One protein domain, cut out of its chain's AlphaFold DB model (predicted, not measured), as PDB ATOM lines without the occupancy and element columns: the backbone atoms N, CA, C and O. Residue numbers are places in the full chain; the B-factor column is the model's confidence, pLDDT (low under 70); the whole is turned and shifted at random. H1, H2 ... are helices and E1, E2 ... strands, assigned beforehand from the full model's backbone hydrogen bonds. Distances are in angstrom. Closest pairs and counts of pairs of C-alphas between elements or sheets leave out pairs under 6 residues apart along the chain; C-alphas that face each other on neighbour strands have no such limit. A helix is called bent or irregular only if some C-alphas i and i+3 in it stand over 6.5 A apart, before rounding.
ATOM      1  N   LEU A 148     153.065 135.138 111.786       79.56
ATOM      2  CA  LEU A 148     152.944 133.748 111.341       79.56
ATOM      3  C   LEU A 148     151.511 133.217 111.486       79.56
ATOM      4  O   LEU A 148     150.980 132.665 110.526       79.56
ATOM      5  N   GLU A 149     150.864 133.438 112.636       81.81
ATOM      6  CA  GLU A 149     149.468 133.018 112.854       81.81
ATOM      7  C   GLU A 149     148.509 133.692 111.863       81.81
ATOM      8  O   GLU A 149     147.592 133.060 111.344       81.81
ATOM      9  N   LYS A 150     148.765 134.965 111.538       85.81
ATOM     10  CA  LYS A 150     148.041 135.724 110.513       85.81
ATOM     11  C   LYS A 150     148.150 135.095 109.127       85.81
ATOM     12  O   LYS A 150     147.150 135.014 108.417       85.81
ATOM     13  N   LYS A 151     149.338 134.609 108.757       85.62
ATOM     14  CA  LYS A 151     149.558 133.892 107.494       85.62
ATOM     15  C   LYS A 151     148.855 132.530 107.481       85.62
ATOM     16  O   LYS A 151     148.217 132.205 106.486       85.62
ATOM     17  N   GLU A 152     148.925 131.768 108.573       88.31
ATOM     18  CA  GLU A 152     148.249 130.466 108.685       88.31
ATOM     19  C   GLU A 152     146.719 130.607 108.611       88.31
ATOM     20  O   GLU A 152     146.069 129.872 107.872       88.31
ATOM     21  N   LEU A 153     146.139 131.587 109.314       89.31
ATOM     22  CA  LEU A 153     144.701 131.860 109.264       89.31
ATOM     23  C   LEU A 153     144.240 132.282 107.861       89.31
ATOM     24  O   LEU A 153     143.214 131.786 107.400       89.31
ATOM     25  N   LEU A 154     144.988 133.144 107.164       87.50
ATOM     26  CA  LEU A 154     144.680 133.500 105.771       87.50
ATOM     27  C   LEU A 154     144.723 132.259 104.865       87.50
ATOM     28  O   LEU A 154     143.735 131.960 104.202       87.50
ATOM     29  N   GLU A 155     145.782 131.450 104.945       87.31
ATOM     30  CA  GLU A 155     145.889 130.186 104.201       87.31
ATOM     31  C   GLU A 155     144.796 129.153 104.531       87.31
ATOM     32  O   GLU A 155     144.581 128.223 103.750       87.31
ATOM     33  N   VAL A 156     144.151 129.247 105.695       89.38
ATOM     34  CA  VAL A 156     143.005 128.413 106.088       89.38
ATOM     35  C   VAL A 156     141.699 128.979 105.522       89.38
ATOM     36  O   VAL A 156     140.902 128.218 104.975       89.38
ATOM     37  N   LEU A 157     141.492 130.297 105.604       88.62
ATOM     38  CA  LEU A 157     140.312 130.980 105.066       88.62
ATOM     39  C   LEU A 157     140.253 130.905 103.535       88.62
ATOM     40  O   LEU A 157     139.192 130.608 102.988       88.62
ATOM     41  N   ASP A 158     141.381 131.093 102.850       85.38
ATOM     42  CA  ASP A 158     141.460 131.030 101.388       85.38
ATOM     43  C   ASP A 158     141.066 129.633 100.878       85.38
ATOM     44  O   ASP A 158     140.210 129.520 100.004       85.38
ATOM     45  N   LYS A 159     141.549 128.554 101.515       86.31
ATOM     46  CA  LYS A 159     141.155 127.167 101.184       86.31
ATOM     47  C   LYS A 159     139.659 126.894 101.393       86.31
ATOM     48  O   LYS A 159     139.077 126.077 100.681       86.31
ATOM     49  N   ILE A 160     139.021 127.549 102.366       86.12
ATOM     50  CA  ILE A 160     137.568 127.441 102.601       86.12
ATOM     51  C   ILE A 160     136.788 128.228 101.534       86.12
ATOM     52  O   ILE A 160     135.721 127.782 101.103       86.12
ATOM     53  N   ALA A 161     137.326 129.364 101.078       83.62
ATOM     54  CA  ALA A 161     136.750 130.181 100.013       83.62
ATOM     55  C   ALA A 161     136.883 129.514  98.630       83.62
ATOM     56  O   ALA A 161     135.905 129.463  97.890       83.62
ATOM     57  N   GLU A 162     138.036 128.921  98.304       82.12
ATOM     58  CA  GLU A 162     138.253 128.128  97.081       82.12
ATOM     59  C   GLU A 162     137.252 126.967  96.962       82.12
ATOM     60  O   GLU A 162     136.703 126.712  95.889       82.12
ATOM     61  N   LYS A 163     136.957 126.296  98.083       77.25
ATOM     62  CA  LYS A 163     135.970 125.205  98.164       77.25
ATOM     63  C   LYS A 163     134.517 125.672  98.028       77.25
ATOM     64  O   LYS A 163     133.638 124.847  97.796       77.25
ATOM     65  N   ASN A 164     134.255 126.975  98.138       72.81
ATOM     66  CA  ASN A 164     132.923 127.567  98.094       72.81
ATOM     67  C   ASN A 164     132.889 128.743  97.113       72.81
ATOM     68  O   ASN A 164     132.988 129.901  97.512       72.81
ATOM     69  N   ILE A 165     132.666 128.451  95.830       60.25
ATOM     70  CA  ILE A 165     132.637 129.433  94.727       60.25
ATOM     71  C   ILE A 165     131.848 130.733  95.053       60.25
ATOM     72  O   ILE A 165     132.351 131.804  94.714       60.25
ATOM     73  N   PRO A 166     130.685 130.720  95.748       63.53
ATOM     74  CA  PRO A 166     129.983 131.955  96.137       63.53
ATOM     75  C   PRO A 166     130.728 132.850  97.150       63.53
ATOM     76  O   PRO A 166     130.448 134.043  97.222       63.53
ATOM     77  N   LEU A 167     131.659 132.294  97.932       62.34
ATOM     78  CA  LEU A 167     132.493 133.004  98.912       62.34
ATOM     79  C   LEU A 167     133.853 133.434  98.334       62.34
ATOM     80  O   LEU A 167     134.462 134.368  98.848       62.34
ATOM     81  N   ALA A 168     134.320 132.820  97.242       53.72
ATOM     82  CA  ALA A 168     135.614 133.128  96.617       53.72
ATOM     83  C   ALA A 168     135.794 134.615  96.225       53.72
ATOM     84  O   ALA A 168     136.916 135.108  96.141       53.72
ATOM     85  N   GLY A 169     134.698 135.359  96.035       50.84
ATOM     86  CA  GLY A 169     134.716 136.797  95.748       50.84
ATOM     87  C   GLY A 169     135.053 137.722  96.929       50.84
ATOM     88  O   GLY A 169     135.051 138.936  96.736       50.84
ATOM     89  N   THR A 170     135.312 137.211  98.143       51.94
ATOM     90  CA  THR A 170     135.471 138.037  99.364       51.94
ATOM     91  C   THR A 170     136.898 138.120  99.925       51.94
ATOM     92  O   THR A 170     137.070 138.540 101.068       51.94
ATOM     93  N   ALA A 171     137.925 137.747  99.154       50.84
ATOM     94  CA  ALA A 171     139.318 137.548  99.597       50.84
ATOM     95  C   ALA A 171     140.124 138.818  99.999       50.84
ATOM     96  O   ALA A 171     141.348 138.861  99.861       50.84
ATOM     97  N   HIS A 172     139.471 139.867 100.505       61.72
ATOM     98  CA  HIS A 172     140.099 141.073 101.066       61.72
ATOM     99  C   HIS A 172     139.537 141.379 102.463       61.72
ATOM    100  O   HIS A 172     138.839 142.371 102.688       61.72
ATOM    101  N   TYR A 173     139.851 140.509 103.423       72.44
ATOM    102  CA  TYR A 173     139.645 140.790 104.844       72.44
ATOM    103  C   TYR A 173     140.565 141.940 105.276       72.44
ATOM    104  O   TYR A 173     141.751 141.946 104.949       72.44
ATOM    105  N   SER A 174     140.039 142.917 106.017       77.62
ATOM    106  CA  SER A 174     140.886 143.957 106.604       77.62
ATOM    107  C   SER A 174     141.738 143.377 107.732       77.62
ATOM    108  O   SER A 174     141.316 142.435 108.405       77.62
ATOM    109  N   ASP A 175     142.908 143.972 107.987       79.25
ATOM    110  CA  ASP A 175     143.811 143.535 109.062       79.25
ATOM    111  C   ASP A 175     143.078 143.337 110.388       79.25
ATOM    112  O   ASP A 175     143.206 142.291 111.014       79.25
ATOM    113  N   ARG A 176     142.215 144.295 110.740       83.19
ATOM    114  CA  ARG A 176     141.368 144.259 111.932       83.19
ATOM    115  C   ARG A 176     140.464 143.019 112.009       83.19
ATOM    116  O   ARG A 176     140.289 142.497 113.099       83.19
ATOM    117  N   ILE A 177     139.879 142.561 110.899       82.94
ATOM    118  CA  ILE A 177     139.024 141.358 110.888       82.94
ATOM    119  C   ILE A 177     139.861 140.111 111.181       82.94
ATOM    120  O   ILE A 177     139.442 139.248 111.949       82.94
ATOM    121  N   ILE A 178     141.054 140.029 110.594       85.81
ATOM    122  CA  ILE A 178     141.981 138.919 110.820       85.81
ATOM    123  C   ILE A 178     142.481 138.923 112.268       85.81
ATOM    124  O   ILE A 178     142.474 137.882 112.920       85.81
ATOM    125  N   ASP A 179     142.824 140.094 112.804       85.69
ATOM    126  CA  ASP A 179     143.268 140.251 114.187       85.69
ATOM    127  C   ASP A 179     142.124 139.932 115.186       85.69
ATOM    128  O   ASP A 179     142.361 139.253 116.185       85.69
ATOM    129  N   GLU A 180     140.873 140.324 114.893       86.44
ATOM    130  CA  GLU A 180     139.673 139.920 115.657       86.44
ATOM    131  C   GLU A 180     139.495 138.386 115.658       86.44
ATOM    132  O   GLU A 180     139.313 137.797 116.723       86.44
ATOM    133  N   ILE A 181     139.617 137.707 114.509       88.31
ATOM    134  CA  ILE A 181     139.514 136.235 114.446       88.31
ATOM    135  C   ILE A 181     140.653 135.555 115.227       88.31
ATOM    136  O   ILE A 181     140.398 134.568 115.913       88.31
ATOM    137  N   ILE A 182     141.889 136.071 115.177       88.62
ATOM    138  CA  ILE A 182     143.030 135.519 115.936       88.62
ATOM    139  C   ILE A 182     142.777 135.591 117.448       88.62
ATOM    140  O   ILE A 182     143.053 134.621 118.154       88.62
ATOM    141  N   ILE A 183     142.223 136.705 117.945       88.75
ATOM    142  CA  ILE A 183     141.900 136.893 119.370       88.75
ATOM    143  C   ILE A 183     140.874 135.854 119.851       88.75
ATOM    144  O   ILE A 183     141.052 135.270 120.920       88.75
ATOM    145  N   TYR A 184     139.838 135.585 119.053       89.44
ATOM    146  CA  TYR A 184     138.731 134.692 119.423       89.44
ATOM    147  C   TYR A 184     138.849 133.266 118.849       89.44
ATOM    148  O   TYR A 184     137.920 132.471 118.962       89.44
ATOM    149  N   LYS A 185     140.003 132.880 118.283       90.62
ATOM    150  CA  LYS A 185     140.202 131.555 117.654       90.62
ATOM    151  C   LYS A 185     139.982 130.368 118.606       90.62
ATOM    152  O   LYS A 185     139.583 129.294 118.166       90.62
ATOM    153  N   ASN A 186     140.201 130.574 119.905       92.56
ATOM    154  CA  ASN A 186     140.000 129.570 120.953       92.56
ATOM    155  C   ASN A 186     138.593 129.630 121.593       92.56
ATOM    156  O   ASN A 186     138.341 128.916 122.560       92.56
ATOM    157  N   GLU A 187     137.680 130.479 121.105       93.94
ATOM    158  CA  GLU A 187     136.292 130.525 121.584       93.94
ATOM    159  C   GLU A 187     135.552 129.239 121.178       93.94
ATOM    160  O   GLU A 187     135.686 128.760 120.047       93.94
ATOM    161  N   ILE A 188     134.787 128.660 122.108       95.38
ATOM    162  CA  ILE A 188     134.022 127.428 121.886       95.38
ATOM    163  C   ILE A 188     132.761 127.779 121.092       95.38
ATOM    164  O   ILE A 188     131.828 128.387 121.618       95.38
ATOM    165  N   VAL A 189     132.735 127.385 119.818       96.38
ATOM    166  CA  VAL A 189     131.632 127.679 118.882       96.38
ATOM    167  C   VAL A 189     130.658 126.520 118.722       96.38
ATOM    168  O   VAL A 189     129.548 126.719 118.240       96.38
ATOM    169  N   ILE A 190     131.046 125.308 119.120       94.75
ATOM    170  CA  ILE A 190     130.175 124.131 119.098       94.75
ATOM    171  C   ILE A 190     130.322 123.376 120.423       94.75
ATOM    172  O   ILE A 190     131.433 123.042 120.835       94.75
ATOM    173  N   VAL A 191     129.189 123.062 121.055       95.75
ATOM    174  CA  VAL A 191     129.097 122.171 122.221       95.75
ATOM    175  C   VAL A 191     128.141 121.028 121.892       95.75
ATOM    176  O   VAL A 191     126.948 121.242 121.675       95.75
ATOM    177  N   ASN A 192     128.659 119.803 121.866       92.75
ATOM    178  CA  ASN A 192     127.906 118.589 121.569       92.75
ATOM    179  C   ASN A 192     127.623 117.790 122.840       92.75
ATOM    180  O   ASN A 192     128.545 117.350 123.522       92.75
ATOM    181  N   ILE A 193     126.344 117.508 123.091       92.19
ATOM    182  CA  ILE A 193     125.894 116.544 124.096       92.19
ATOM    183  C   ILE A 193     125.538 115.248 123.364       92.19
ATOM    184  O   ILE A 193     124.596 115.185 122.565       92.19
ATOM    185  N   ARG A 194     126.302 114.185 123.618       88.69
ATOM    186  CA  ARG A 194     126.110 112.874 122.982       88.69
ATOM    187  C   ARG A 194     125.003 112.077 123.668       88.69
ATOM    188  O   ARG A 194     124.667 112.314 124.824       88.69
ATOM    189  N   VAL A 195     124.434 111.089 122.971       86.38
ATOM    190  CA  VAL A 195     123.416 110.181 123.552       86.38
ATOM    191  C   VAL A 195     123.961 109.371 124.744       86.38
ATOM    192  O   VAL A 195     123.193 108.978 125.615       86.38
ATOM    193  N   SER A 196     125.280 109.183 124.827       84.69
ATOM    194  CA  SER A 196     125.990 108.606 125.979       84.69
ATOM    195  C   SER A 196     126.074 109.530 127.205       84.69
ATOM    196  O   SER A 196     126.410 109.056 128.286       84.69
ATOM    197  N   GLY A 197     125.764 110.823 127.062       84.31
ATOM    198  CA  GLY A 197     125.962 111.848 128.093       84.31
ATOM    199  C   GLY A 197     127.310 112.570 128.014       84.31
ATOM    200  O   GLY A 197     127.482 113.576 128.698       84.31
ATOM    201  N   ASP A 198     128.237 112.107 127.167       87.75
ATOM    202  CA  ASP A 198     129.525 112.773 126.946       87.75
ATOM    203  C   ASP A 198     129.326 114.181 126.370       87.75
ATOM    204  O   ASP A 198     128.510 114.380 125.461       87.75
ATOM    205  N   LEU A 199     130.114 115.131 126.871       91.12
ATOM    206  CA  LEU A 199     130.183 116.505 126.390       91.12
ATOM    207  C   LEU A 199     131.477 116.708 125.589       91.12
ATOM    208  O   LEU A 199     132.546 116.249 125.988       91.12
ATOM    209  N   GLU A 200     131.362 117.363 124.440       91.00
ATOM    210  CA  GLU A 200     132.456 117.628 123.506       91.00
ATOM    211  C   GLU A 200     132.386 119.095 123.068       91.00
ATOM    212  O   GLU A 200     131.401 119.521 122.466       91.00
ATOM    213  N   GLU A 201     133.429 119.854 123.389       94.69
ATOM    214  CA  GLU A 201     133.586 121.274 123.060       94.69
ATOM    215  C   GLU A 201     134.558 121.408 121.886       94.69
ATOM    216  O   GLU A 201     135.560 120.694 121.834       94.69
ATOM    217  N   ILE A 202     134.248 122.282 120.927       93.94
ATOM    218  CA  ILE A 202     135.049 122.491 119.715       93.94
ATOM    219  C   ILE A 202     135.234 123.997 119.501       93.94
ATOM    220  O   ILE A 202     134.269 124.771 119.486       93.94
ATOM    221  N   THR A 203     136.487 124.409 119.327       95.94
ATOM    222  CA  THR A 203     136.881 125.810 119.135       95.94
ATOM    223  C   THR A 203     136.679 126.300 117.699       95.94
ATOM    224  O   THR A 203     136.648 125.516 116.745       95.94
ATOM    225  N   LEU A 204     136.596 127.623 117.521       95.06
ATOM    226  CA  LEU A 204     136.564 128.262 116.199       95.06
ATOM    227  C   LEU A 204     137.746 127.811 115.321       95.06
ATOM    228  O   LEU A 204     137.573 127.538 114.132       95.06
ATOM    229  N   TRP A 205     138.938 127.684 115.902       94.56
ATOM    230  CA  TRP A 205     140.131 127.241 115.188       94.56
ATOM    231  C   TRP A 205     140.026 125.793 114.698       94.56
ATOM    232  O   TRP A 205     140.341 125.518 113.541       94.56
ATOM    233  N   GLU A 206     139.510 124.874 115.516       92.94
ATOM    234  CA  GLU A 206     139.279 123.481 115.110       92.94
ATOM    235  C   GLU A 206     138.216 123.358 114.013       92.94
ATOM    236  O   GLU A 206     138.362 122.524 113.115       92.94
ATOM    237  N   VAL A 207     137.186 124.213 114.029       92.56
ATOM    238  CA  VAL A 207     136.198 124.314 112.944       92.56
ATOM    239  C   VAL A 207     136.875 124.729 111.635       92.56
ATOM    240  O   VAL A 207     136.732 124.036 110.625       92.56
ATOM    241  N   LEU A 208     137.658 125.811 111.646       92.00
ATOM    242  CA  LEU A 208     138.351 126.328 110.460       92.00
ATOM    243  C   LEU A 208     139.411 125.339 109.936       92.00
ATOM    244  O   LEU A 208     139.470 125.051 108.737       92.00
ATOM    245  N   GLN A 209     140.193 124.723 110.827       90.56
ATOM    246  CA  GLN A 209     141.135 123.659 110.470       90.56
ATOM    247  C   GLN A 209     140.450 122.368 109.993       90.56
ATOM    248  O   GLN A 209     141.103 121.545 109.353       90.56
ATOM    249  N   THR A 210     139.177 122.133 110.315       87.56
ATOM    250  CA  THR A 210     138.399 120.990 109.798       87.56
ATOM    251  C   THR A 210     137.807 121.295 108.424       87.56
ATOM    252  O   THR A 210     137.856 120.449 107.537       87.56
ATOM    253  N   CYS A 211     137.305 122.513 108.208       87.06
ATOM    254  CA  CYS A 211     136.683 122.912 106.940       87.06
ATOM    255  C   CYS A 211     137.698 123.174 105.811       87.06
ATOM    256  O   CYS A 211     137.377 123.002 104.638       87.06
ATOM    257  N   SER A 212     138.933 123.558 106.148       86.31
ATOM    258  CA  SER A 212     140.016 123.758 105.170       86.31
ATOM    259  C   SER A 212     140.656 122.452 104.670       86.31
ATOM    260  O   SER A 212     141.249 122.450 103.589       86.31
ATOM    261  N   LYS A 213     140.508 121.332 105.394       82.75
ATOM    262  CA  LYS A 213     141.001 119.997 104.992       82.75
ATOM    263  C   LYS A 213     140.138 119.369 103.897       82.75
ATOM    264  O   LYS A 213     139.021 119.807 103.625       82.75
ATOM    265  N   ASP A 214     140.672 118.352 103.228       66.06
ATOM    266  CA  ASP A 214     139.937 117.598 102.209       66.06
ATOM    267  C   ASP A 214     139.132 116.465 102.846       66.06
ATOM    268  O   ASP A 214     139.631 115.739 103.712       66.06
ATOM    269  N   ILE A 215     137.879 116.319 102.406       56.88
ATOM    270  CA  ILE A 215     136.839 115.493 103.046       56.88
ATOM    271  C   ILE A 215     137.291 114.029 103.220       56.88
ATOM    272  O   ILE A 215     137.019 113.408 104.246       56.88
ATOM    273  N   ASP A 216     138.066 113.496 102.271       50.44
ATOM    274  CA  ASP A 216     138.612 112.133 102.311       50.44
ATOM    275  C   ASP A 216     139.533 111.833 103.511       50.44
ATOM    276  O   ASP A 216     139.712 110.665 103.868       50.44
ATOM    277  N   THR A 217     140.102 112.852 104.167       45.62
ATOM    278  CA  THR A 217     141.062 112.661 105.272       45.62
ATOM    279  C   THR A 217     140.420 112.264 106.608       45.62
ATOM    280  O   THR A 217     141.112 111.749 107.486       45.62
ATOM    281  N   HIS A 218     139.100 112.409 106.775       48.44
ATOM    282  CA  HIS A 218     138.416 112.160 108.056       48.44
ATOM    283  C   HIS A 218     138.027 110.686 108.324       48.44
ATOM    284  O   HIS A 218     137.473 110.370 109.380       48.44
ATOM    285  N   LYS A 219     138.412 109.749 107.441       40.91
ATOM    286  CA  LYS A 219     138.143 108.290 107.523       40.91
ATOM    287  C   LYS A 219     138.675 107.556 108.776       40.91
ATOM    288  O   LYS A 219     138.449 106.357 108.913       40.91
ATOM    289  N   GLY A 220     139.378 108.237 109.688       39.72
ATOM    290  CA  GLY A 220     139.939 107.664 110.922       39.72
ATOM    291  C   GLY A 220     139.082 107.808 112.191       39.72
ATOM    292  O   GLY A 220     139.383 107.176 113.205       39.72
ATOM    293  N   SER A 230     123.196 119.641 119.848       94.62
ATOM    294  CA  SER A 230     124.332 120.490 119.508       94.62
ATOM    295  C   SER A 230     123.954 121.953 119.702       94.62
ATOM    296  O   SER A 230     122.994 122.430 119.094       94.62
ATOM    297  N   THR A 231     124.708 122.664 120.534       96.56
ATOM    298  CA  THR A 231     124.660 124.127 120.594       96.56
ATOM    299  C   THR A 231     125.733 124.663 119.665       96.56
ATOM    300  O   THR A 231     126.914 124.381 119.859       96.56
ATOM    301  N   VAL A 232     125.309 125.423 118.662       96.12
ATOM    302  CA  VAL A 232     126.145 125.992 117.608       96.12
ATOM    303  C   VAL A 232     126.044 127.513 117.705       96.12
ATOM    304  O   VAL A 232     124.963 128.085 117.552       96.12
ATOM    305  N   SER A 233     127.170 128.165 117.969       96.44
ATOM    306  CA  SER A 233     127.263 129.577 118.338       96.44
ATOM    307  C   SER A 233     128.138 130.349 117.360       96.44
ATOM    308  O   SER A 233     129.271 129.957 117.090       96.44
ATOM    309  N   TYR A 234     127.651 131.494 116.886       94.62
ATOM    310  CA  TYR A 234     128.517 132.504 116.288       94.62
ATOM    311  C   TYR A 234     129.229 133.300 117.406       94.62
ATOM    312  O   TYR A 234     128.543 133.745 118.333       94.62
ATOM    313  N   PRO A 235     130.561 133.509 117.343       89.44
ATOM    314  CA  PRO A 235     131.303 134.295 118.333       89.44
ATOM    315  C   PRO A 235     130.742 135.709 118.521       89.44
ATOM    316  O   PRO A 235     130.734 136.510 117.585       89.44
ATOM    317  N   ILE A 236     130.292 136.041 119.735       76.56
ATOM    318  CA  ILE A 236     129.541 137.289 120.009       76.56
ATOM    319  C   ILE A 236     130.401 138.536 119.748       76.56
ATOM    320  O   ILE A 236     129.894 139.591 119.369       76.56
ATOM    321  N   LEU A 237     131.707 138.418 119.993       82.75
ATOM    322  CA  LEU A 237     132.655 139.530 120.006       82.75
ATOM    323  C   LEU A 237     133.357 139.757 118.656       82.75
ATOM    324  O   LEU A 237     134.049 140.763 118.497       82.75
ATOM    325  N   ILE A 238     133.145 138.873 117.675       84.00
ATOM    326  CA  ILE A 238     133.556 139.085 116.282       84.00
ATOM    327  C   ILE A 238     132.377 139.708 115.527       84.00
ATOM    328  O   ILE A 238     131.227 139.298 115.689       84.00
ATOM    329  N   LYS A 239     132.632 140.665 114.628       85.25
ATOM    330  CA  LYS A 239     131.607 141.101 113.665       85.25
ATOM    331  C   LYS A 239     131.107 139.898 112.841       85.25
ATOM    332  O   LYS A 239     131.886 139.003 112.524       85.25
ATOM    333  N   TYR A 240     129.831 139.876 112.445       85.25
ATOM    334  CA  TYR A 240     129.304 138.793 111.602       85.25
ATOM    335  C   TYR A 240     130.002 138.746 110.229       85.25
ATOM    336  O   TYR A 240     129.997 139.732 109.487       85.25
ATOM    337  N   ILE A 241     130.611 137.600 109.913       86.25
ATOM    338  CA  ILE A 241     131.436 137.348 108.725       86.25
ATOM    339  C   ILE A 241     130.930 136.059 108.048       86.25
ATOM    340  O   ILE A 241     130.988 134.993 108.670       86.25
ATOM    341  N   PRO A 242     130.488 136.104 106.773       84.94
ATOM    342  CA  PRO A 242     129.875 134.951 106.107       84.94
ATOM    343  C   PRO A 242     130.736 133.683 106.069       84.94
ATOM    344  O   PRO A 242     130.212 132.601 106.315       84.94
ATOM    345  N   ILE A 243     132.052 133.783 105.830       86.62
ATOM    346  CA  ILE A 243     132.924 132.593 105.774       86.62
ATOM    347  C   ILE A 243     133.067 131.895 107.138       86.62
ATOM    348  O   ILE A 243     133.173 130.670 107.191       86.62
ATOM    349  N   ILE A 244     132.997 132.644 108.245       90.06
ATOM    350  CA  ILE A 244     133.029 132.086 109.604       90.06
ATOM    351  C   ILE A 244     131.714 131.355 109.897       90.06
ATOM    352  O   ILE A 244     131.737 130.186 110.278       90.06
ATOM    353  N   ALA A 245     130.573 132.001 109.635       90.25
ATOM    354  CA  ALA A 245     129.253 131.393 109.814       90.25
ATOM    355  C   ALA A 245     129.075 130.132 108.946       90.25
ATOM    356  O   ALA A 245     128.641 129.096 109.447       90.25
ATOM    357  N   HIS A 246     129.497 130.191 107.677       88.69
ATOM    358  CA  HIS A 246     129.524 129.042 106.776       88.69
ATOM    359  C   HIS A 246     130.385 127.902 107.335       88.69
ATOM    360  O   HIS A 246     129.931 126.764 107.368       88.69
ATOM    361  N   SER A 247     131.605 128.185 107.806       90.00
ATOM    362  CA  SER A 247     132.504 127.153 108.348       90.00
ATOM    363  C   SER A 247     131.889 126.434 109.554       90.00
ATOM    364  O   SER A 247     131.916 125.207 109.627       90.00
ATOM    365  N   ILE A 248     131.275 127.189 110.469       92.75
ATOM    366  CA  ILE A 248     130.619 126.643 111.666       92.75
ATOM    367  C   ILE A 248     129.447 125.720 111.285       92.75
ATOM    368  O   ILE A 248     129.328 124.625 111.833       92.75
ATOM    369  N   LEU A 249     128.620 126.104 110.307       90.44
ATOM    370  CA  LEU A 249     127.487 125.287 109.846       90.44
ATOM    371  C   LEU A 249     127.916 124.093 108.963       90.44
ATOM    372  O   LEU A 249     127.286 123.035 108.999       90.44
ATOM    373  N   THR A 250     129.017 124.224 108.214       87.88
ATOM    374  CA  THR A 250     129.589 123.171 107.353       87.88
ATOM    375  C   THR A 250     130.352 122.093 108.132       87.88
ATOM    376  O   THR A 250     130.485 120.982 107.621       87.88
ATOM    377  N   TYR A 251     130.792 122.347 109.371       87.31
ATOM    378  CA  TYR A 251     131.597 121.419 110.190       87.31
ATOM    379  C   TYR A 251     131.106 119.953 110.184       87.31
ATOM    380  O   TYR A 251     131.899 119.014 110.095       87.31
ATOM    381  N   TYR A 252     129.788 119.735 110.229       79.75
ATOM    382  CA  TYR A 252     129.186 118.395 110.263       79.75
ATOM    383  C   TYR A 252     129.231 117.645 108.929       79.75
ATOM    384  O   TYR A 252     129.191 116.411 108.923       79.75
ATOM    385  N   SER A 253     129.371 118.357 107.808       75.94
ATOM    386  CA  SER A 253     129.540 117.758 106.482       75.94
ATOM    387  C   SER A 253     130.796 116.885 106.415       75.94
ATOM    388  O   SER A 253     130.734 115.795 105.849       75.94
ATOM    389  N   SER A 254     131.884 117.306 107.074       63.97
ATOM    390  CA  SER A 254     133.161 116.577 107.154       63.97
ATOM    391  C   SER A 254     133.178 115.422 108.169       63.97
ATOM    392  O   SER A 254     134.134 114.650 108.191       63.97
ATOM    393  N   CYS A 255     132.157 115.305 109.029       63.25
ATOM    394  CA  CYS A 255     132.187 114.423 110.207       63.25
ATOM    395  C   CYS A 255     131.196 113.243 110.167       63.25
ATOM    396  O   CYS A 255     131.360 112.306 110.943       63.25
ATOM    397  N   GLU A 256     130.175 113.281 109.304       65.88
ATOM    398  CA  GLU A 256     129.159 112.216 109.144       65.88
ATOM    399  C   GLU A 256     128.437 111.783 110.444       65.88
ATOM    400  O   GLU A 256     128.171 110.600 110.662       65.88
ATOM    401  N   ILE A 257     128.097 112.741 111.317       72.19
ATOM    402  CA  ILE A 257     127.393 112.476 112.585       72.19
ATOM    403  C   ILE A 257     125.945 112.975 112.523       72.19
ATOM    404  O   ILE A 257     125.710 114.151 112.253       72.19
ATOM    405  N   ASP A 258     124.987 112.105 112.858       79.62
ATOM    406  CA  ASP A 258     123.578 112.478 113.040       79.62
ATOM    407  C   ASP A 258     123.377 113.359 114.288       79.62
ATOM    408  O   ASP A 258     123.817 113.008 115.393       79.62
TER     409      ASP A 258
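What this domain is: This is residues 148 to 220 and 230 to 258 of the 675 residues of an uncharacterized protein of Nematocida sp. ERTm5 (UniProt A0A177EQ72). A small sheet of three antiparallel strands, E2, E1 and E3, stands beside a cluster of crossed helices: H3 and H5 cross each other at the core, both grazing the sheet, and one part of H1 packs on both of them, with H2 packed on the first part of H1, residues 149 to 154. The hairpin of E1 and E2 reaches to one end of the longest axis, and the link between H1 and H2 lies toward the other. The printed part has 102 residues with five named helices and three named strands, in the order H1 H2 E1 E2 H3 H4 E3 H5; the sheet's order is E2 E1 E3, and the class is mixed, helices and strands. The whole is compact, with a radius of gyration of the C-alphas of 13.8 A and spans of 43 by 30 by 25 A.

How they stand to each other: In the sheet, E1, residues 188 to 194, is the inner strand. E2, residues 199 to 203, is its antiparallel neighbour in a hairpin, with N 192 and O 200 2.8 A apart, within hydrogen-bond range. E3, residues 230 to 233, is antiparallel to E1 too, with N 191 and O 231 at 2.9 A. H3, residues 204 to 211, only grazes the sheet with residues 204 to 209, and H5, residues 242 to 254, only grazes it with residues 245 to 251. H3 and H5 touch, closest at the C-alphas of Val 207 and Tyr 251, 6.1 A, at a steep tilt of 60 degrees, the same way. H1, residues 148 to 162, is the hub. With residues 156 to 160 alone it touches H3, at a steep tilt of 44 degrees, the same way; the closest C-alphas, of Ile 160 and Cys 211, are 6.3 A apart. With residues 157 to 161 alone it touches residues 243 to 247 of H5, closest at the C-alphas of Ala 161 and Ile 243, 7.3 A, and only just about perpendicular at 73 degrees. H2, residues 175 to 184, touches residues 149 to 154 of H1, about perpendicular at 81 degrees; the closest C-alphas, of Lys 150 and Ile 178, are 6.9 A apart. H4, residues 215 to 218, is close to H5 but not clearly touching, with the C-alphas of Ile 215 and Ser 254 5.6 A apart. Every O i to N i+4 pair is within hydrogen-bond range in H2 and H3, 10 of 11 in H1 and 6 of 9 in H5; H4 is too short for such a pair.

Where its parts are: H1 begins at C-alpha 148, (152.944, 133.748, 111.341), and is 21.2 A long. H2 measures 14.5 A, E1 16.6 A and E2 13.6 A. H5 runs 18.7 A to C-alpha 254 at (133.161, 116.577, 107.154) and is irregular, C-alphas 249 and 252 being 7.1 A apart.

The domain as a whole: The two C-alphas farthest apart, of His 172 and Ser 196, are 43.3 A apart. Residues 221 to 229 are not printed, and C-alphas 220 and 230 are 22.0 A apart across the cut. The link from H1 to H2, residues 163 to 174, is long. Mean pLDDT of the printed part is 81.9; residues 165 to 172, 214 to 220 and 254 to 256 are under 70.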